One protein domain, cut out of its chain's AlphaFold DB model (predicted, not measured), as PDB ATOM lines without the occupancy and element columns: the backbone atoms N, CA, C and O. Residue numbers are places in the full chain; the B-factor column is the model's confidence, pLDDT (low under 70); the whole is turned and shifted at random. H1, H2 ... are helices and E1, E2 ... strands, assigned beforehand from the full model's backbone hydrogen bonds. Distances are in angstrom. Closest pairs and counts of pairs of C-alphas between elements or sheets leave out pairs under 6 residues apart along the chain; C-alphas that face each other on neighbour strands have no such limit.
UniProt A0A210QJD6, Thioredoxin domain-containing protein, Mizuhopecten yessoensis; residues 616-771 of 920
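Overview. This is residues 616 to 771 of the 920 residues of the protein "Thioredoxin domain-containing protein" of Mizuhopecten yessoensis (UniProt A0A210QJD6). One strongly twisted sheet of five strands forms a slab with two helices, H1 and H3, packed side by side over one of its faces; a third, short helix, H2, sits by the edge strand E5, and long loops make up much of the rest. The printed part has 156 residues, with three named helices and five named strands in the order E1, E2, H1, E3, E4, E5, H2, H3. The sheet is mixed, in the order E1, E3, E2, E4, E5. The class is mixed, helices and strands, though under half of the residues are in named elements. The whole is compact, with a radius of gyration of the C-alphas of 15.3 A, and it spans 42 by 36 by 26 A.

Along the chain. In the sheet, E1 is residues 617 to 619, beginning at C-alpha 617 at (277.390, 292.000, 352.089). E3 is residues 675 to 680, 16.8 A long, and E2 residues 632 to 640, 26.2 A. E4 is residues 696 to 705, 25.2 A, and bends by 64 degrees at residue 699. E5 is residues 710 to 715, 13.9 A. H1 is residues 660 to 669, 14.3 A, and H2 residues 720 to 725. H3, residues 753 to 767, is 20.8 A long and ends at C-alpha 767 at (295.079, 285.550, 355.694).

Arrangement. E2 and E4 are antiparallel, with N 635 and O 702 2.8 A apart, within hydrogen-bond range. E3 is parallel to E2, with N 677 and O 634 at 2.8 A. E1, an edge strand, is parallel to E3, with N 618 and O 676 at 2.9 A. E4 and E5 form a hairpin, with N 703 and O 711 at 2.8 A. E2, H1 and E3 make a strand-helix-strand unit, two parallel neighbour strands with a helix between, whose crossover is right-handed. H1 and H3 are on the same face of the sheet, making two layers, helices on one face of a sheet. H1, at a height over the sheet of 8.7 A, is over E3 and only just over E2, where 3 of its C-alphas fall. H3, at 9.3 A, is over E4. Both run along the strands. H1 and H3 touch, closest at the C-alphas of Val 666 and Ile 761, 5.9 A apart, at a steep tilt of 39 degrees, the same way. H2 only grazes the sheet; its closest C-alphas to E5 are Thr 723 and Ile 713, 5.9 A apart. In H1, H2 and H3 every O i to N i+4 pair is within hydrogen-bond range.

Size, cuts and confidence. The two C-alphas farthest apart, those of Arg 652 and Pro 771, are 46.0 A apart. The printed part has no cut. The long links are E1 to E2, E2 to H1, E3 to E4 and H2 to H3, the last of 27 residues. The mean pLDDT of the printed part is 79.5, and 29 residues are under 70, among them residues 650 to 655 and 725 to 731.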
ATOM      1  N   ALA A 616     275.057 288.465 352.228       83.44
ATOM      2  CA  ALA A 616     276.466 288.278 352.591       83.44
ATOM      3  C   ALA A 616     277.258 289.592 352.699       83.44
ATOM      4  O   ALA A 616     278.329 289.608 353.300       83.44
ATOM      5  N   ILE A 617     276.759 290.675 352.095       86.38
ATOM      6  CA  ILE A 617     277.390 292.000 352.089       86.38
ATOM      7  C   ILE A 617     276.531 292.963 352.907       86.38
ATOM      8  O   ILE A 617     275.323 293.040 352.702       86.38
ATOM      9  N   THR A 618     277.174 293.721 353.792       86.81
ATOM     10  CA  THR A 618     276.575 294.870 354.479       86.81
ATOM     11  C   THR A 618     276.960 296.160 353.755       86.81
ATOM     12  O   THR A 618     278.146 296.478 353.627       86.81
ATOM     13  N   ASP A 619     275.975 296.914 353.275       82.25
ATOM     14  CA  ASP A 619     276.210 298.185 352.589       82.25
ATOM     15  C   ASP A 619     276.315 299.337 353.594       82.25
ATOM     16  O   ASP A 619     275.367 299.635 354.318       82.25
ATOM     17  N   ASN A 620     277.468 300.012 353.626       81.00
ATOM     18  CA  ASN A 620     277.740 301.094 354.581       81.00
ATOM     19  C   ASN A 620     277.834 302.479 353.927       81.00
ATOM     20  O   ASN A 620     278.152 303.460 354.597       81.00
ATOM     21  N   LEU A 621     277.556 302.595 352.622       83.69
ATOM     22  CA  LEU A 621     277.643 303.866 351.891       83.69
ATOM     23  C   LEU A 621     279.011 304.539 352.148       83.69
ATOM     24  O   LEU A 621     280.045 303.917 351.935       83.69
ATOM     25  N   PHE A 622     279.061 305.788 352.617       78.88
ATOM     26  CA  PHE A 622     280.320 306.484 352.924       78.88
ATOM     27  C   PHE A 622     280.917 306.159 354.296       78.88
ATOM     28  O   PHE A 622     282.056 306.569 354.573       78.88
ATOM     29  N   ASP A 623     280.182 305.451 355.149       82.25
ATOM     30  CA  ASP A 623     280.631 305.105 356.487       82.25
ATOM     31  C   ASP A 623     281.579 303.913 356.420       82.25
ATOM     32  O   ASP A 623     281.322 302.892 355.792       82.25
ATOM     33  N   TRP A 624     282.737 304.072 357.051       81.88
ATOM     34  CA  TRP A 624     283.698 302.990 357.188       81.88
ATOM     35  C   TRP A 624     283.461 302.362 358.553       81.88
ATOM     36  O   TRP A 624     283.841 302.987 359.548       81.88
ATOM     37  N   PRO A 625     282.829 301.178 358.625       78.31
ATOM     38  CA  PRO A 625     282.629 300.517 359.898       78.31
ATOM     39  C   PRO A 625     283.987 300.204 360.524       78.31
ATOM     40  O   PRO A 625     284.997 299.995 359.835       78.31
ATOM     41  N   ASP A 626     284.013 300.222 361.853       70.50
ATOM     42  CA  ASP A 626     285.216 299.884 362.590       70.50
ATOM     43  C   ASP A 626     285.534 298.407 362.353       70.50
ATOM     44  O   ASP A 626     284.763 297.521 362.716       70.50
ATOM     45  N   ALA A 627     286.690 298.136 361.747       58.56
ATOM     46  CA  ALA A 627     287.144 296.778 361.463       58.56
ATOM     47  C   ALA A 627     287.441 295.960 362.731       58.56
ATOM     48  O   ALA A 627     287.778 294.787 362.633       58.56
ATOM     49  N   LYS A 628     287.350 296.580 363.912       59.97
ATOM     50  CA  LYS A 628     287.410 295.911 365.213       59.97
ATOM     51  C   LYS A 628     286.095 295.258 365.638       59.97
ATOM     52  O   LYS A 628     286.098 294.471 366.586       59.97
ATOM     53  N   ALA A 629     284.983 295.599 364.982       61.88
ATOM     54  CA  ALA A 629     283.679 295.013 365.277       61.88
ATOM     55  C   ALA A 629     283.634 293.523 364.904       61.88
ATOM     56  O   ALA A 629     283.138 292.712 365.684       61.88
ATOM     57  N   ASP A 630     284.237 293.169 363.767       71.75
ATOM     58  CA  ASP A 630     284.296 291.801 363.258       71.75
ATOM     59  C   ASP A 630     285.709 291.222 363.390       71.75
ATOM     60  O   ASP A 630     286.706 291.942 363.379       71.75
ATOM     61  N   ASP A 631     285.813 289.896 363.469       75.75
ATOM     62  CA  ASP A 631     287.100 289.196 363.524       75.75
ATOM     63  C   ASP A 631     287.921 289.409 362.230       75.75
ATOM     64  O   ASP A 631     289.105 289.769 362.273       75.75
ATOM     65  N   VAL A 632     287.273 289.256 361.071       83.62
ATOM     66  CA  VAL A 632     287.834 289.522 359.740       83.62
ATOM     67  C   VAL A 632     286.766 290.183 358.876       83.62
ATOM     68  O   VAL A 632     285.650 289.667 358.764       83.62
ATOM     69  N   SER A 633     287.134 291.281 358.222       89.94
ATOM     70  CA  SER A 633     286.263 292.050 357.338       89.94
ATOM     71  C   SER A 633     286.878 292.219 355.950       89.94
ATOM     72  O   SER A 633     288.071 292.505 355.816       89.94
ATOM     73  N   LEU A 634     286.053 292.117 354.911       93.44
ATOM     74  CA  LEU A 634     286.445 292.380 353.526       93.44
ATOM     75  C   LEU A 634     285.652 293.565 352.974       93.44
ATOM     76  O   LEU A 634     284.428 293.538 352.951       93.44
ATOM     77  N   PHE A 635     286.345 294.597 352.504       93.75
ATOM     78  CA  PHE A 635     285.745 295.843 352.032       93.75
ATOM     79  C   PHE A 635     285.842 295.965 350.518       93.75
ATOM     80  O   PHE A 635     286.949 296.072 349.987       93.75
ATOM     81  N   GLY A 636     284.699 296.016 349.836       94.69
ATOM     82  CA  GLY A 636     284.596 296.382 348.425       94.69
ATOM     83  C   GLY A 636     284.331 297.879 348.280       94.69
ATOM     84  O   GLY A 636     283.263 298.363 348.651       94.69
ATOM     85  N   VAL A 637     285.295 298.624 347.740       93.44
ATOM     86  CA  VAL A 637     285.165 300.073 347.532       93.44
ATOM     87  C   VAL A 637     284.485 300.344 346.193       93.44
ATOM     88  O   VAL A 637     285.085 300.175 345.124       93.44
ATOM     89  N   LEU A 638     283.233 300.781 346.258       91.25
ATOM     90  CA  LEU A 638     282.349 300.992 345.122       91.25
ATOM     91  C   LEU A 638     282.553 302.372 344.506       91.25
ATOM     92  O   LEU A 638     282.690 303.384 345.192       91.25
ATOM     93  N   THR A 639     282.569 302.426 343.183       87.75
ATOM     94  CA  THR A 639     282.620 303.669 342.408       87.75
ATOM     95  C   THR A 639     281.577 303.606 341.296       87.75
ATOM     96  O   THR A 639     281.410 302.542 340.696       87.75
ATOM     97  N   PRO A 640     280.876 304.704 340.970       86.56
ATOM     98  CA  PRO A 640     279.966 304.714 339.841       86.56
ATOM     99  C   PRO A 640     280.735 304.501 338.538       86.56
ATOM    100  O   PRO A 640     281.655 305.247 338.216       86.56
ATOM    101  N   LYS A 641     280.328 303.516 337.741       81.62
ATOM    102  CA  LYS A 641     280.967 303.134 336.470       81.62
ATOM    103  C   LYS A 641     281.087 304.278 335.464       81.62
ATOM    104  O   LYS A 641     281.973 304.269 334.617       81.62
ATOM    105  N   LYS A 642     280.160 305.238 335.530       79.50
ATOM    106  CA  LYS A 642     280.098 306.425 334.661       79.50
ATOM    107  C   LYS A 642     280.703 307.674 335.307       79.50
ATOM    108  O   LYS A 642     280.453 308.770 334.817       79.50
ATOM    109  N   SER A 643     281.438 307.518 336.406       82.06
ATOM    110  CA  SER A 643     282.125 308.628 337.059       82.06
ATOM    111  C   SER A 643     283.212 309.199 336.149       82.06
ATOM    112  O   SER A 643     284.001 308.454 335.568       82.06
ATOM    113  N   ASP A 644     283.283 310.528 336.071       78.62
ATOM    114  CA  ASP A 644     284.312 311.246 335.303       78.62
ATOM    115  C   ASP A 644     285.718 311.094 335.926       78.62
ATOM    116  O   ASP A 644     286.719 311.458 335.310       78.62
ATOM    117  N   PHE A 645     285.803 310.555 337.147       80.50
ATOM    118  CA  PHE A 645     287.044 310.335 337.896       80.50
ATOM    119  C   PHE A 645     287.658 308.946 337.662       80.50
ATOM    120  O   PHE A 645     288.745 308.663 338.169       80.50
ATOM    121  N   LEU A 646     286.985 308.072 336.907       80.19
ATOM    122  CA  LEU A 646     287.530 306.771 336.529       80.19
ATOM    123  C   LEU A 646     288.434 306.869 335.286       80.19
ATOM    124  O   LEU A 646     288.178 307.674 334.386       80.19
ATOM    125  N   PRO A 647     289.484 306.031 335.191       75.62
ATOM    126  CA  PRO A 647     290.342 305.989 334.013       75.62
ATOM    127  C   PRO A 647     289.558 305.511 332.788       75.62
ATOM    128  O   PRO A 647     288.871 304.501 332.845       75.62
ATOM    129  N   ILE A 648     289.691 306.197 331.651       68.94
ATOM    130  CA  ILE A 648     288.964 305.830 330.428       68.94
ATOM    131  C   ILE A 648     289.369 304.406 329.992       68.94
ATOM    132  O   ILE A 648     290.563 304.152 329.807       68.94
ATOM    133  N   PRO A 649     288.410 303.483 329.785       70.31
ATOM    134  CA  PRO A 649     288.718 302.113 329.393       70.31
ATOM    135  C   PRO A 649     289.398 302.074 328.009       70.31
ATOM    136  O   PRO A 649     288.902 302.720 327.077       70.31
ATOM    137  N   PRO A 650     290.472 301.278 327.817       65.69
ATOM    138  CA  PRO A 650     291.298 301.289 326.602       65.69
ATOM    139  C   PRO A 650     290.550 300.986 325.293       65.69
ATOM    140  O   PRO A 650     290.949 301.462 324.236       65.69
ATOM    141  N   GLN A 651     289.470 300.197 325.346       58.28
ATOM    142  CA  GLN A 651     288.747 299.696 324.161       58.28
ATOM    143  C   GLN A 651     287.250 300.059 324.133       58.28
ATOM    144  O   GLN A 651     286.492 299.461 323.380       58.28
ATOM    145  N   ARG A 652     286.781 301.013 324.958       54.66
ATOM    146  CA  ARG A 652     285.331 301.262 325.172       54.66
ATOM    147  C   ARG A 652     284.533 299.997 325.554       54.66
ATOM    148  O   ARG A 652     283.322 299.956 325.355       54.66
ATOM    149  N   SER A 653     285.195 298.986 326.121       57.62
ATOM    150  CA  SER A 653     284.522 297.790 326.629       57.62
ATOM    151  C   SER A 653     283.578 298.175 327.766       57.62
ATOM    152  O   SER A 653     283.991 298.805 328.745       57.62
ATOM    153  N   ILE A 654     282.308 297.782 327.634       57.34
ATOM    154  CA  ILE A 654     281.275 297.948 328.668       57.34
ATOM    155  C   ILE A 654     281.649 297.149 329.931       57.34
ATOM    156  O   ILE A 654     281.206 297.490 331.029       57.34
ATOM    157  N   ASP A 655     282.527 296.154 329.789       65.00
ATOM    158  CA  ASP A 655     282.885 295.174 330.808       65.00
ATOM    159  C   ASP A 655     284.330 295.286 331.304       65.00
ATOM    160  O   ASP A 655     284.875 294.341 331.863       65.00
ATOM    161  N   TYR A 656     284.946 296.456 331.148       81.19
ATOM    162  CA  TYR A 656     286.326 296.670 331.579       81.19
ATOM    163  C   TYR A 656     286.518 296.599 333.102       81.19
ATOM    164  O   TYR A 656     287.491 296.042 333.570       81.19
ATOM    165  N   TYR A 657     285.636 297.180 333.912       86.06
ATOM    166  CA  TYR A 657     285.881 297.243 335.356       86.06
ATOM    167  C   TYR A 657     285.420 295.984 336.085       86.06
ATOM    168  O   TYR A 657     284.350 295.454 335.773       86.06
ATOM    169  N   TYR A 658     286.161 295.607 337.132       89.69
ATOM    170  CA  TYR A 658     285.766 294.548 338.059       89.69
ATOM    171  C   TYR A 658     284.383 294.847 338.659       89.69
ATOM    172  O   TYR A 658     284.143 295.925 339.215       89.69
ATOM    173  N   SER A 659     283.442 293.920 338.476       85.25
ATOM    174  CA  SER A 659     282.026 294.155 338.762       85.25
ATOM    175  C   SER A 659     281.687 293.893 340.229       85.25
ATOM    176  O   SER A 659     282.285 293.038 340.886       85.25
ATOM    177  N   TYR A 660     280.666 294.594 340.730       85.00
ATOM    178  CA  TYR A 660     280.092 294.311 342.048       85.00
ATOM    179  C   TYR A 660     279.578 292.866 342.164       85.00
ATOM    180  O   TYR A 660     279.736 292.234 343.202       85.00
ATOM    181  N   GLU A 661     279.059 292.304 341.070       79.75
ATOM    182  CA  GLU A 661     278.639 290.902 340.978       79.75
ATOM    183  C   GLU A 661     279.769 289.920 341.333       79.75
ATOM    184  O   GLU A 661     279.572 289.027 342.158       79.75
ATOM    185  N   CYS A 662     280.970 290.107 340.771       85.25
ATOM    186  CA  CYS A 662     282.099 289.231 341.075       85.25
ATOM    187  C   CYS A 662     282.539 289.361 342.541       85.25
ATOM    188  O   CYS A 662     282.908 288.369 343.165       85.25
ATOM    189  N   PHE A 663     282.456 290.559 343.129       89.25
ATOM    190  CA  PHE A 663     282.713 290.748 344.561       89.25
ATOM    191  C   PHE A 663     281.632 290.108 345.446       89.25
ATOM    192  O   PHE A 663     281.958 289.488 346.456       89.25
ATOM    193  N   ARG A 664     280.360 290.155 345.042       85.06
ATOM    194  CA  ARG A 664     279.275 289.438 345.729       85.06
ATOM    195  C   ARG A 664     279.515 287.939 345.759       85.06
ATOM    196  O   ARG A 664     279.376 287.333 346.814       85.06
ATOM    197  N   LEU A 665     279.949 287.358 344.644       82.38
ATOM    198  CA  LEU A 665     280.333 285.948 344.599       82.38
ATOM    199  C   LEU A 665     281.450 285.616 345.600       82.38
ATOM    200  O   LEU A 665     281.372 284.588 346.274       82.38
ATOM    201  N   VAL A 666     282.476 286.469 345.711       87.12
ATOM    202  CA  VAL A 666     283.529 286.307 346.729       87.12
ATOM    203  C   VAL A 666     282.901 286.243 348.121       87.12
ATOM    204  O   VAL A 666     283.164 285.304 348.866       87.12
ATOM    205  N   CYS A 667     282.047 287.206 348.458       88.56
ATOM    206  CA  CYS A 667     281.431 287.307 349.779       88.56
ATOM    207  C   CYS A 667     280.493 286.145 350.104       88.56
ATOM    208  O   CYS A 667     280.504 285.639 351.220       88.56
ATOM    209  N   GLU A 668     279.745 285.659 349.120       83.56
ATOM    210  CA  GLU A 668     278.876 284.491 349.267       83.56
ATOM    211  C   GLU A 668     279.685 283.198 349.470       83.56
ATOM    212  O   GLU A 668     279.323 282.359 350.292       83.56
ATOM    213  N   ARG A 669     280.846 283.053 348.812       80.56
ATOM    214  CA  ARG A 669     281.770 281.927 349.057       80.56
ATOM    215  C   ARG A 669     282.499 282.009 350.400       80.56
ATOM    216  O   ARG A 669     282.931 280.984 350.925       80.56
ATOM    217  N   LEU A 670     282.654 283.214 350.939       82.19
ATOM    218  CA  LEU A 670     283.259 283.475 352.245       82.19
ATOM    219  C   LEU A 670     282.218 283.620 353.368       82.19
ATOM    220  O   LEU A 670     282.590 283.972 354.490       82.19
ATOM    221  N   TYR A 671     280.937 283.343 353.090       84.12
ATOM    222  CA  TYR A 671     279.846 283.590 354.027       84.12
ATOM    223  C   TYR A 671     280.078 282.888 355.368       84.12
ATOM    224  O   TYR A 671     280.399 281.698 355.427       84.12
ATOM    225  N   GLY A 672     279.953 283.667 356.443       74.88
ATOM    226  CA  GLY A 672     280.153 283.234 357.824       74.88
ATOM    227  C   GLY A 672     281.608 282.937 358.225       74.88
ATOM    228  O   GLY A 672     281.877 282.664 359.392       74.88
ATOM    229  N   LYS A 673     282.566 283.047 357.295       76.62
ATOM    230  CA  LYS A 673     284.009 283.074 357.596       76.62
ATOM    231  C   LYS A 673     284.546 284.497 357.674       76.62
ATOM    232  O   LYS A 673     285.448 284.771 358.459       76.62
ATOM    233  N   VAL A 674     284.012 285.388 356.841       84.19
ATOM    234  CA  VAL A 674     284.422 286.793 356.746       84.19
ATOM    235  C   VAL A 674     283.190 287.673 356.599       84.19
ATOM    236  O   VAL A 674     282.273 287.338 355.851       84.19
ATOM    237  N   HIS A 675     283.186 288.814 357.288       87.06
ATOM    238  CA  HIS A 675     282.132 289.815 357.152       87.06
ATOM    239  C   HIS A 675     282.449 290.726 355.968       87.06
ATOM    240  O   HIS A 675     283.449 291.447 355.965       87.06
ATOM    241  N   CYS A 676     281.619 290.686 354.932       90.75
ATOM    242  CA  CYS A 676     281.800 291.560 353.787       90.75
ATOM    243  C   CYS A 676     281.049 292.876 353.950       90.75
ATOM    244  O   CYS A 676     279.879 292.910 354.322       90.75
ATOM    245  N   HIS A 677     281.717 293.950 353.560       91.44
ATOM    246  CA  HIS A 677     281.208 295.308 353.596       91.44
ATOM    247  C   HIS A 677     281.374 295.954 352.224       91.44
ATOM    248  O   HIS A 677     282.408 295.781 351.568       91.44
ATOM    249  N   SER A 678     280.390 296.738 351.800       90.56
ATOM    250  CA  SER A 678     280.539 297.645 350.666       90.56
ATOM    251  C   SER A 678     280.594 299.089 351.160       90.56
ATOM    252  O   SER A 678     279.892 299.471 352.101       90.56
ATOM    253  N   VAL A 679     281.489 299.882 350.569       89.94
ATOM    254  CA  VAL A 679     281.672 301.299 350.912       89.94
ATOM    255  C   VAL A 679     281.849 302.127 349.649       89.94
ATOM    256  O   VAL A 679     282.553 301.725 348.728       89.94
ATOM    257  N   TYR A 680     281.250 303.305 349.589       88.62
ATOM    258  CA  TYR A 680     281.426 304.263 348.511       88.62
ATOM    259  C   TYR A 680     282.811 304.898 348.571       88.62
ATOM    260  O   TYR A 680     283.354 305.226 349.630       88.62
ATOM    261  N   ASN A 681     283.399 305.056 347.393       88.06
ATOM    262  CA  ASN A 681     284.705 305.659 347.247       88.06
ATOM    263  C   ASN A 681     284.653 307.148 347.616       88.06
ATOM    264  O   ASN A 681     284.040 307.946 346.911       88.06
ATOM    265  N   ARG A 682     285.336 307.522 348.704       87.75
ATOM    266  CA  ARG A 682     285.416 308.910 349.191       87.75
ATOM    267  C   ARG A 682     286.211 309.837 348.271       87.75
ATOM    268  O   ARG A 682     286.062 311.050 348.373       87.75
ATOM    269  N   ASP A 683     287.014 309.281 347.365       85.19
ATOM    270  CA  ASP A 683     287.729 310.063 346.352       85.19
ATOM    271  C   ASP A 683     286.779 310.587 345.255       85.19
ATOM    272  O   ASP A 683     287.162 311.424 344.437       85.19
ATOM    273  N   ILE A 684     285.527 310.113 345.240       84.62
ATOM    274  CA  ILE A 684     284.498 310.466 344.266       84.62
ATOM    275  C   ILE A 684     283.461 311.372 344.951       84.62
ATOM    276  O   ILE A 684     282.985 311.041 346.038       84.62
ATOM    277  N   PRO A 685     283.070 312.511 344.349       83.88
ATOM    278  CA  PRO A 685     282.102 313.421 344.957       83.88
ATOM    279  C   PRO A 685     280.749 312.753 345.246       83.88
ATOM    280  O   PRO A 685     280.185 312.115 344.361       83.88
ATOM    281  N   GLU A 686     280.168 313.004 346.428       83.88
ATOM    282  CA  GLU A 686     278.886 312.411 346.867       83.88
ATOM    283  C   GLU A 686     277.742 312.607 345.859       83.88
ATOM    284  O   GLU A 686     276.938 311.705 345.647       83.88
ATOM    285  N   ARG A 687     277.731 313.740 345.142       79.81
ATOM    286  CA  ARG A 687     276.769 314.042 344.064       79.81
ATOM    287  C   ARG A 687     276.727 313.004 342.934       79.81
ATOM    288  O   ARG A 687     275.786 313.000 342.148       79.81
ATOM    289  N   GLU A 688     277.776 312.198 342.771       78.31
ATOM    290  CA  GLU A 688     277.827 311.125 341.768       78.31
ATOM    291  C   GLU A 688     277.175 309.832 342.255       78.31
ATOM    292  O   GLU A 688     276.985 308.933 341.443       78.31
ATOM    293  N   PHE A 689     276.793 309.779 343.536       75.19
ATOM    294  CA  PHE A 689     276.100 308.675 344.199       75.19
ATOM    295  C   PHE A 689     274.611 308.966 344.479       75.19
ATOM    296  O   PHE A 689     273.922 308.119 345.031       75.19
ATOM    297  N   GLU A 690     274.097 310.145 344.100       68.38
ATOM    298  CA  GLU A 690     272.699 310.577 344.333       68.38
ATOM    299  C   GLU A 690     271.661 309.928 343.391       68.38
ATOM    300  O   GLU A 690     270.465 310.187 343.506       68.38
ATOM    301  N   ASP A 691     272.118 309.147 342.415       59.50
ATOM    302  CA  ASP A 691     271.290 308.445 341.436       59.50
ATOM    303  C   ASP A 691     271.057 307.011 341.953       59.50
ATOM    304  O   ASP A 691     272.022 306.269 342.102       59.50
ATOM    305  N   ASP A 692     269.809 306.633 342.261       47.53
ATOM    306  CA  ASP A 692     269.406 305.431 343.047       47.53
ATOM    307  C   ASP A 692     269.758 304.046 342.436       47.53
ATOM    308  O   ASP A 692     269.116 303.043 342.706       47.53
ATOM    309  N   ASP A 693     270.743 303.953 341.549       51.84
ATOM    310  CA  ASP A 693     270.780 302.862 340.563       51.84
ATOM    311  C   ASP A 693     272.060 302.800 339.745       51.84
ATOM    312  O   ASP A 693     272.175 302.097 338.735       51.84
ATOM    313  N   LEU A 694     272.997 303.660 340.097       67.69
ATOM    314  CA  LEU A 694     274.293 303.739 339.465       67.69
ATOM    315  C   LEU A 694     274.830 302.332 339.219       67.69
ATOM    316  O   LEU A 694     274.750 301.456 340.070       67.69
ATOM    317  N   ASP A 695     275.357 302.112 338.017       73.19
ATOM    318  CA  ASP A 695     276.075 300.869 337.767       73.19
ATOM    319  C   ASP A 695     277.373 300.982 338.578       73.19
ATOM    320  O   ASP A 695     278.159 301.901 338.325       73.19
ATOM    321  N   LEU A 696     277.537 300.158 339.614       82.56
ATOM    322  CA  LEU A 696     278.652 300.244 340.559       82.56
ATOM    323  C   LEU A 696     279.745 299.245 340.181       82.56
ATOM    324  O   LEU A 696     279.492 298.072 339.902       82.56
ATOM    325  N   ILE A 697     280.989 299.718 340.202       88.56
ATOM    326  CA  ILE A 697     282.181 298.894 339.990       88.56
ATOM    327  C   ILE A 697     283.017 298.870 341.256       88.56
ATOM    328  O   ILE A 697     282.977 299.802 342.062       88.56
ATOM    329  N   VAL A 698     283.791 297.805 341.428       91.94
ATOM    330  CA  VAL A 698     284.667 297.639 342.584       91.94
ATOM    331  C   VAL A 698     286.054 298.133 342.200       91.94
ATOM    332  O   VAL A 698     286.759 297.542 341.387       91.94
ATOM    333  N   SER A 699     286.430 299.267 342.779       91.62
ATOM    334  CA  SER A 699     287.692 299.956 342.491       91.62
ATOM    335  C   SER A 699     288.844 299.494 343.384       91.62
ATOM    336  O   SER A 699     290.011 299.634 343.021       91.62
ATOM    337  N   LYS A 700     288.533 298.954 344.565       93.88
ATOM    338  CA  LYS A 700     289.506 298.492 345.556       93.88
ATOM    339  C   LYS A 700     288.880 297.404 346.421       93.88
ATOM    340  O   LYS A 700     287.717 297.532 346.792       93.88
ATOM    341  N   VAL A 701     289.656 296.383 346.773       95.25
ATOM    342  CA  VAL A 701     289.274 295.386 347.785       95.25
ATOM    343  C   VAL A 701     290.304 295.399 348.902       95.25
ATOM    344  O   VAL A 701     291.507 295.326 348.639       95.25
ATOM    345  N   ILE A 702     289.839 295.528 350.144       92.12
ATOM    346  CA  ILE A 702     290.694 295.622 351.332       92.12
ATOM    347  C   ILE A 702     290.284 294.557 352.340       92.12
ATOM    348  O   ILE A 702     289.134 294.524 352.765       92.12
ATOM    349  N   LEU A 703     291.239 293.737 352.759       90.81
ATOM    350  CA  LEU A 703     291.107 292.879 353.925       90.81
ATOM    351  C   LEU A 703     291.473 293.682 355.169       90.81
ATOM    352  O   LEU A 703     292.528 294.319 355.201       90.81
ATOM    353  N   LYS A 704     290.645 293.617 356.207       88.31
ATOM    354  CA  LYS A 704     290.994 294.090 357.544       88.31
ATOM    355  C   LYS A 704     290.712 293.009 358.571       88.31
ATOM    356  O   LYS A 704     289.773 292.234 358.434       88.31
ATOM    357  N   ARG A 705     291.528 292.976 359.613       83.19
ATOM    358  CA  ARG A 705     291.390 292.067 360.747       83.19
ATOM    359  C   ARG A 705     291.276 292.860 362.035       83.19
ATOM    360  O   ARG A 705     291.856 293.941 362.162       83.19
ATOM    361  N   LYS A 706     290.634 292.251 363.025       80.06
ATOM    362  CA  LYS A 706     290.472 292.808 364.372       80.06
ATOM    363  C   LYS A 706     291.785 293.149 365.081       80.06
ATOM    364  O   LYS A 706     291.830 294.025 365.936       80.06
ATOM    365  N   ASP A 707     292.884 292.481 364.730       75.19
ATOM    366  CA  ASP A 707     294.215 292.757 365.285       75.19
ATOM    367  C   ASP A 707     294.941 293.946 364.630       75.19
ATOM    368  O   ASP A 707     296.095 294.217 364.961       75.19
ATOM    369  N   GLY A 708     294.264 294.677 363.740       78.56
ATOM    370  CA  GLY A 708     294.779 295.878 363.085       78.56
ATOM    371  C   GLY A 708     295.528 295.610 361.780       78.56
ATOM    372  O   GLY A 708     295.991 296.559 361.147       78.56
ATOM    373  N   VAL A 709     295.638 294.350 361.348       80.50
ATOM    374  CA  VAL A 709     296.206 294.012 360.038       80.50
ATOM    375  C   VAL A 709     295.257 294.479 358.932       80.50
ATOM    376  O   VAL A 709     294.062 294.190 358.962       80.50
ATOM    377  N   SER A 710     295.800 295.190 357.944       85.81
ATOM    378  CA  SER A 710     295.068 295.680 356.776       85.81
ATOM    379  C   SER A 710     295.885 295.418 355.517       85.81
ATOM    380  O   SER A 710     297.040 295.826 355.451       85.81
ATOM    381  N   ALA A 711     295.278 294.799 354.508       87.12
ATOM    382  CA  ALA A 711     295.930 294.472 353.243       87.12
ATOM    383  C   ALA A 711     295.042 294.849 352.054       87.12
ATOM    384  O   ALA A 711     293.827 294.643 352.076       87.12
ATOM    385  N   VAL A 712     295.636 295.431 351.012       90.25
ATOM    386  CA  VAL A 712     294.921 295.782 349.779       90.25
ATOM    387  C   VAL A 712     295.104 294.641 348.792       90.25
ATOM    388  O   VAL A 712     296.183 294.479 348.248       90.25
ATOM    389  N   ILE A 713     294.047 293.871 348.542       90.94
ATOM    390  CA  ILE A 713     294.125 292.689 347.670       90.94
ATOM    391  C   ILE A 713     294.137 293.106 346.199       90.94
ATOM    392  O   ILE A 713     294.907 292.588 345.396       90.94
ATOM    393  N   MET A 714     293.281 294.065 345.844       91.19
ATOM    394  CA  MET A 714     293.226 294.633 344.502       91.19
ATOM    395  C   MET A 714     292.966 296.131 344.557       91.19
ATOM    396  O   MET A 714     292.275 296.639 345.448       91.19
ATOM    397  N   LYS A 715     293.480 296.836 343.553       91.62
ATOM    398  CA  LYS A 715     293.172 298.234 343.270       91.62
ATOM    399  C   LYS A 715     293.119 298.421 341.752       91.62
ATOM    400  O   LYS A 715     293.902 297.824 341.015       91.62
ATOM    401  N   LEU A 716     292.159 299.213 341.289       89.69
ATOM    402  CA  LEU A 716     291.957 299.499 339.873       89.69
ATOM    403  C   LEU A 716     293.225 300.113 339.266       89.69
ATOM    404  O   LEU A 716     293.777 301.068 339.816       89.69
ATOM    405  N   GLY A 717     293.666 299.585 338.121       84.81
ATOM    406  CA  GLY A 717     294.833 300.097 337.402       84.81
ATOM    407  C   GLY A 717     296.187 299.587 337.906       84.81
ATOM    408  O   GLY A 717     297.204 299.897 337.284       84.81
ATOM    409  N   THR A 718     296.216 298.798 338.980       87.19
ATOM    410  CA  THR A 718     297.423 298.132 339.506       87.19
ATOM    411  C   THR A 718     297.385 296.637 339.221       87.19
ATOM    412  O   THR A 718     296.306 296.042 339.176       87.19
ATOM    413  N   SER A 719     298.552 296.025 339.004       87.56
ATOM    414  CA  SER A 719     298.605 294.576 338.830       87.56
ATOM    415  C   SER A 719     298.362 293.865 340.159       87.56
ATOM    416  O   SER A 719     298.735 294.367 341.219       87.56
ATOM    417  N   LEU A 720     297.735 292.691 340.094       85.69
ATOM    418  CA  LEU A 720     297.491 291.836 341.259       85.69
ATOM    419  C   LEU A 720     298.795 291.408 341.936       85.69
ATOM    420  O   LEU A 720     298.834 291.205 343.143       85.69
ATOM    421  N   GLN A 721     299.860 291.272 341.145       82.38
ATOM    422  CA  GLN A 721     301.182 290.964 341.661       82.38
ATOM    423  C   GLN A 721     301.718 292.122 342.506       82.38
ATOM    424  O   GLN A 721     302.199 291.873 343.596       82.38
ATOM    425  N   ASP A 722     301.564 293.376 342.075       81.56
ATOM    426  CA  ASP A 722     302.052 294.526 342.851       81.56
ATOM    427  C   ASP A 722     301.302 294.682 344.179       81.56
ATOM    428  O   ASP A 722     301.909 294.977 345.201       81.56
ATOM    429  N   THR A 723     299.984 294.466 344.189       80.44
ATOM    430  CA  THR A 723     299.179 294.616 345.412       80.44
ATOM    431  C   THR A 723     299.423 293.504 346.430       80.44
ATOM    432  O   THR A 723     299.283 293.745 347.625       80.44
ATOM    433  N   VAL A 724     299.809 292.314 345.965       78.25
ATOM    434  CA  VAL A 724     300.083 291.140 346.806       78.25
ATOM    435  C   VAL A 724     301.585 290.932 347.065       78.25
ATOM    436  O   VAL A 724     301.941 290.236 347.995       78.25
ATOM    437  N   GLU A 725     302.504 291.521 346.297       64.00
ATOM    438  CA  GLU A 725     303.957 291.422 346.546       64.00
ATOM    439  C   GLU A 725     304.533 292.624 347.312       64.00
ATOM    440  O   GLU A 725     305.626 292.506 347.869       64.00
ATOM    441  N   ASP A 726     303.803 293.743 347.435       56.91
ATOM    442  CA  ASP A 726     304.160 294.895 348.293       56.91
ATOM    443  C   ASP A 726     303.942 294.608 349.802       56.91
ATOM    444  O   ASP A 726     303.670 295.480 350.625       56.91
ATOM    445  N   GLU A 727     304.075 293.342 350.198       55.81
ATOM    446  CA  GLU A 727     303.866 292.815 351.551       55.81
ATOM    447  C   GLU A 727     305.148 292.880 352.389       55.81
ATOM    448  O   GLU A 727     305.471 291.986 353.174       55.81
ATOM    449  N   SER A 728     305.896 293.974 352.244       49.19
ATOM    450  CA  SER A 728     307.054 294.264 353.097       49.19
ATOM    451  C   SER A 728     306.670 294.535 354.565       49.19
ATOM    452  O   SER A 728     307.551 294.674 355.416       49.19
ATOM    453  N   ASP A 729     305.368 294.544 354.881       50.50
ATOM    454  CA  ASP A 729     304.833 294.743 356.222       50.50
ATOM    455  C   ASP A 729     304.493 293.415 356.934       50.50
ATOM    456  O   ASP A 729     303.746 292.547 356.479       50.50
ATOM    457  N   THR A 730     305.098 293.243 358.101       55.62
ATOM    458  CA  THR A 730     305.506 291.942 358.657       55.62
ATOM    459  C   THR A 730     304.447 291.231 359.503       55.62
ATOM    460  O   THR A 730     304.708 290.145 360.014       55.62
ATOM    461  N   ASN A 731     303.247 291.801 359.667       65.25
ATOM    462  CA  ASN A 731     302.206 291.240 360.542       65.25
ATOM    463  C   ASN A 731     301.292 290.214 359.858       65.25
ATOM    464  O   ASN A 731     300.787 289.310 360.524       65.25
ATOM    465  N   LEU A 732     301.116 290.327 358.542       70.69
ATOM    466  CA  LEU A 732     300.222 289.482 357.750       70.69
ATOM    467  C   LEU A 732     300.740 288.028 357.636       70.69
ATOM    468  O   LEU A 732     299.982 287.070 357.777       70.69
ATOM    469  N   HIS A 733     302.062 287.871 357.509       69.31
ATOM    470  CA  HIS A 733     302.765 286.584 357.400       69.31
ATOM    471  C   HIS A 733     303.299 286.041 358.727       69.31
ATOM    472  O   HIS A 733     304.059 285.075 358.743       69.31
ATOM    473  N   LYS A 734     302.903 286.603 359.878       64.88
ATOM    474  CA  LYS A 734     303.292 286.045 361.193       64.88
ATOM    475  C   LYS A 734     302.829 284.600 361.400       64.88
ATOM    476  O   LYS A 734     303.279 283.916 362.314       64.88
ATOM    477  N   PHE A 735     301.916 284.162 360.548       62.81
ATOM    478  CA  PHE A 735     300.955 283.109 360.794       62.81
ATOM    479  C   PHE A 735     300.924 282.053 359.682       62.81
ATOM    480  O   PHE A 735     300.225 281.052 359.757       62.81
ATOM    481  N   HIS A 736     301.717 282.222 358.636       61.31
ATOM    482  CA  HIS A 736     302.014 281.169 357.677       61.31
ATOM    483  C   HIS A 736     303.290 281.564 356.933       61.31
ATOM    484  O   HIS A 736     303.768 282.692 357.035       61.31
ATOM    485  N   LYS A 737     303.905 280.610 356.232       63.62
ATOM    486  CA  LYS A 737     305.104 280.920 355.454       63.62
ATOM    487  C   LYS A 737     304.703 281.835 354.295       63.62
ATOM    488  O   LYS A 737     303.766 281.449 353.599       63.62
ATOM    489  N   PRO A 738     305.430 282.941 354.049       65.44
ATOM    490  CA  PRO A 738     305.240 283.731 352.845       65.44
ATOM    491  C   PRO A 738     305.220 282.822 351.623       65.44
ATOM    492  O   PRO A 738     306.114 281.989 351.434       65.44
ATOM    493  N   HIS A 739     304.175 282.958 350.825       67.69
ATOM    494  CA  HIS A 739     303.966 282.188 349.613       67.69
ATOM    495  C   HIS A 739     303.568 283.127 348.489       67.69
ATOM    496  O   HIS A 739     303.039 284.210 348.719       67.69
ATOM    497  N   ARG A 740     303.822 282.704 347.255       71.44
ATOM    498  CA  ARG A 740     303.448 283.475 346.074       71.44
ATOM    499  C   ARG A 740     302.296 282.796 345.367       71.44
ATOM    500  O   ARG A 740     302.306 281.576 345.198       71.44
ATOM    501  N   TYR A 741     301.348 283.598 344.911       77.38
ATOM    502  CA  TYR A 741     300.302 283.137 344.014       77.38
ATOM    503  C   TYR A 741     300.873 283.018 342.600       77.38
ATOM    504  O   TYR A 741     301.664 283.855 342.164       77.38
ATOM    505  N   ASN A 742     300.487 281.969 341.876       74.62
ATOM    506  CA  ASN A 742     300.903 281.774 340.489       74.62
ATOM    507  C   ASN A 742     300.091 282.699 339.565       74.62
ATOM    508  O   ASN A 742     299.097 282.283 338.969       74.62
ATOM    509  N   LEU A 743     300.483 283.971 339.505       75.75
ATOM    510  CA  LEU A 743     299.828 285.005 338.709       75.75
ATOM    511  C   LEU A 743     300.593 285.239 337.404       75.75
ATOM    512  O   LEU A 743     301.825 285.212 337.369       75.75
ATOM    513  N   ARG A 744     299.864 285.497 336.314       76.12
ATOM    514  CA  ARG A 744     300.496 285.964 335.075       76.12
ATOM    515  C   ARG A 744     301.043 287.389 335.307       76.12
ATOM    516  O   ARG A 744     300.400 288.180 336.001       76.12
ATOM    517  N   PRO A 745     302.213 287.742 334.741       74.50
ATOM    518  CA  PRO A 745     302.794 289.069 334.935       74.50
ATOM    519  C   PRO A 745     301.849 290.178 334.463       74.50
ATOM    520  O   PRO A 745     301.259 290.069 333.387       74.50
ATOM    521  N   ASN A 746     301.747 291.262 335.242       77.75
ATOM    522  CA  ASN A 746     300.925 292.441 334.934       77.75
ATOM    523  C   ASN A 746     299.411 292.158 334.784       77.75
ATOM    524  O   ASN A 746     298.690 292.964 334.199       77.75
ATOM    525  N   THR A 747     298.905 291.035 335.309       83.19
ATOM    526  CA  THR A 747     297.460 290.765 335.351       83.19
ATOM    527  C   THR A 747     296.754 291.738 336.282       83.19
ATOM    528  O   THR A 747     297.173 291.930 337.424       83.19
ATOM    529  N   ARG A 748     295.653 292.324 335.808       87.25
ATOM    530  CA  ARG A 748     294.808 293.250 336.568       87.25
ATOM    531  C   ARG A 748     293.382 292.725 336.671       87.25
ATOM    532  O   ARG A 748     292.922 292.007 335.782       87.25
ATOM    533  N   CYS A 749     292.661 293.139 337.708       87.81
ATOM    534  CA  CYS A 749     291.270 292.721 337.903       87.81
ATOM    535  C   CYS A 749     290.335 293.176 336.780       87.81
ATOM    536  O   CYS A 749     289.407 292.450 336.446       87.81
ATOM    537  N   GLU A 750     290.603 294.329 336.164       85.12
ATOM    538  CA  GLU A 750     289.878 294.821 334.979       85.12
ATOM    539  C   GLU A 750     290.102 293.995 333.690       85.12
ATOM    540  O   GLU A 750     289.419 294.182 332.688       85.12
ATOM    541  N   GLN A 751     291.101 293.112 333.670       81.88
ATOM    542  CA  GLN A 751     291.465 292.328 332.484       81.88
ATOM    543  C   GLN A 751     291.090 290.857 332.629       81.88
ATOM    544  O   GLN A 751     290.741 290.216 331.642       81.88
ATOM    545  N   ASP A 752     291.167 290.325 333.849       86.00
ATOM    546  CA  ASP A 752     290.849 288.935 334.156       86.00
ATOM    547  C   ASP A 752     290.072 288.867 335.475       86.00
ATOM    548  O   ASP A 752     290.625 288.777 336.576       86.00
ATOM    549  N   HIS A 753     288.751 288.963 335.343       87.00
ATOM    550  CA  HIS A 753     287.823 288.928 336.466       87.00
ATOM    551  C   HIS A 753     287.881 287.586 337.201       87.00
ATOM    552  O   HIS A 753     287.863 287.573 338.428       87.00
ATOM    553  N   VAL A 754     288.016 286.477 336.470       85.25
ATOM    554  CA  VAL A 754     288.090 285.124 337.035       85.25
ATOM    555  C   VAL A 754     289.330 284.969 337.908       85.25
ATOM    556  O   VAL A 754     289.233 284.536 339.059       85.25
ATOM    557  N   ALA A 755     290.502 285.343 337.387       85.50
ATOM    558  CA  ALA A 755     291.744 285.292 338.151       85.50
ATOM    559  C   ALA A 755     291.669 286.187 339.397       85.50
ATOM    560  O   ALA A 755     292.096 285.773 340.474       85.50
ATOM    561  N   CYS A 756     291.074 287.377 339.270       89.81
ATOM    562  CA  CYS A 756     290.873 288.293 340.389       89.81
ATOM    563  C   CYS A 756     289.940 287.713 341.464       89.81
ATOM    564  O   CYS A 756     290.305 287.692 342.637       89.81
ATOM    565  N   THR A 757     288.772 287.183 341.088       89.50
ATOM    566  CA  THR A 757     287.821 286.555 342.019       89.50
ATOM    567  C   THR A 757     288.462 285.389 342.769       89.50
ATOM    568  O   THR A 757     288.377 285.327 343.997       89.50
ATOM    569  N   ASN A 758     289.156 284.496 342.056       85.75
ATOM    570  CA  ASN A 758     289.841 283.356 342.665       85.75
ATOM    571  C   ASN A 758     290.952 283.798 343.624       85.75
ATOM    572  O   ASN A 758     291.065 283.249 344.720       85.75
ATOM    573  N   LEU A 759     291.736 284.811 343.241       87.75
ATOM    574  CA  LEU A 759     292.778 285.365 344.097       87.75
ATOM    575  C   LEU A 759     292.191 285.985 345.365       87.75
ATOM    576  O   LEU A 759     292.707 285.712 346.440       87.75
ATOM    577  N   ILE A 760     291.120 286.781 345.272       91.00
ATOM    578  CA  ILE A 760     290.520 287.415 346.454       91.00
ATOM    579  C   ILE A 760     290.045 286.356 347.453       91.00
ATOM    580  O   ILE A 760     290.288 286.507 348.651       91.00
ATOM    581  N   ILE A 761     289.412 285.276 346.981       87.56
ATOM    582  CA  ILE A 761     288.964 284.174 347.846       87.56
ATOM    583  C   ILE A 761     290.163 283.486 348.501       87.56
ATOM    584  O   ILE A 761     290.200 283.390 349.726       87.56
ATOM    585  N   ALA A 762     291.144 283.040 347.706       83.62
ATOM    586  CA  ALA A 762     292.319 282.330 348.211       83.62
ATOM    587  C   ALA A 762     293.098 283.192 349.213       83.62
ATOM    588  O   ALA A 762     293.319 282.783 350.350       83.62
ATOM    589  N   TYR A 763     293.382 284.437 348.833       86.75
ATOM    590  CA  TYR A 763     294.084 285.394 349.672       86.75
ATOM    591  C   TYR A 763     293.370 285.650 350.986       86.75
ATOM    592  O   TYR A 763     293.994 285.648 352.045       86.75
ATOM    593  N   THR A 764     292.058 285.860 350.936       88.44
ATOM    594  CA  THR A 764     291.286 286.112 352.149       88.44
ATOM    595  C   THR A 764     291.299 284.893 353.068       88.44
ATOM    596  O   THR A 764     291.491 285.054 354.270       88.44
ATOM    597  N   MET A 765     291.166 283.677 352.531       81.25
ATOM    598  CA  MET A 765     291.237 282.448 353.328       81.25
ATOM    599  C   MET A 765     292.605 282.278 353.993       81.25
ATOM    600  O   MET A 765     292.654 282.099 355.212       81.25
ATOM    601  N   ASP A 766     293.694 282.411 353.231       78.19
ATOM    602  CA  ASP A 766     295.071 282.248 353.718       78.19
ATOM    603  C   ASP A 766     295.412 283.252 354.836       78.19
ATOM    604  O   ASP A 766     296.153 282.942 355.774       78.19
ATOM    605  N   HIS A 767     294.794 284.436 354.790       80.44
ATOM    606  CA  HIS A 767     295.079 285.550 355.694       80.44
ATOM    607  C   HIS A 767     294.005 285.824 356.756       80.44
ATOM    608  O   HIS A 767     294.197 286.701 357.604       80.44
ATOM    609  N   SER A 768     292.907 285.065 356.770       80.31
ATOM    610  CA  SER A 768     291.796 285.241 357.721       80.31
ATOM    611  C   SER A 768     292.121 284.772 359.143       80.31
ATOM    612  O   SER A 768     291.514 285.238 360.105       80.31
ATOM    613  N   ARG A 769     293.088 283.862 359.326       76.81
ATOM    614  CA  ARG A 769     293.324 283.253 360.642       76.81
ATOM    615  C   ARG A 769     293.839 284.276 361.660       76.81
ATOM    616  O   ARG A 769     294.953 284.798 361.536       76.81
ATOM    617  N   LEU A 770     293.037 284.503 362.699       76.25
ATOM    618  CA  LEU A 770     293.376 285.334 363.850       76.25
ATOM    619  C   LEU A 770     294.268 284.591 364.856       76.25
ATOM    620  O   LEU A 770     294.262 283.358 364.891       76.25
ATOM    621  N   PRO A 771     295.027 285.318 365.702       77.81
ATOM    622  CA  PRO A 771     295.729 284.701 366.820       77.81
ATOM    623  C   PRO A 771     294.746 284.055 367.807       77.81
ATOM    624  O   PRO A 771     294.948 282.913 368.196       77.81
TER     625      PRO A 771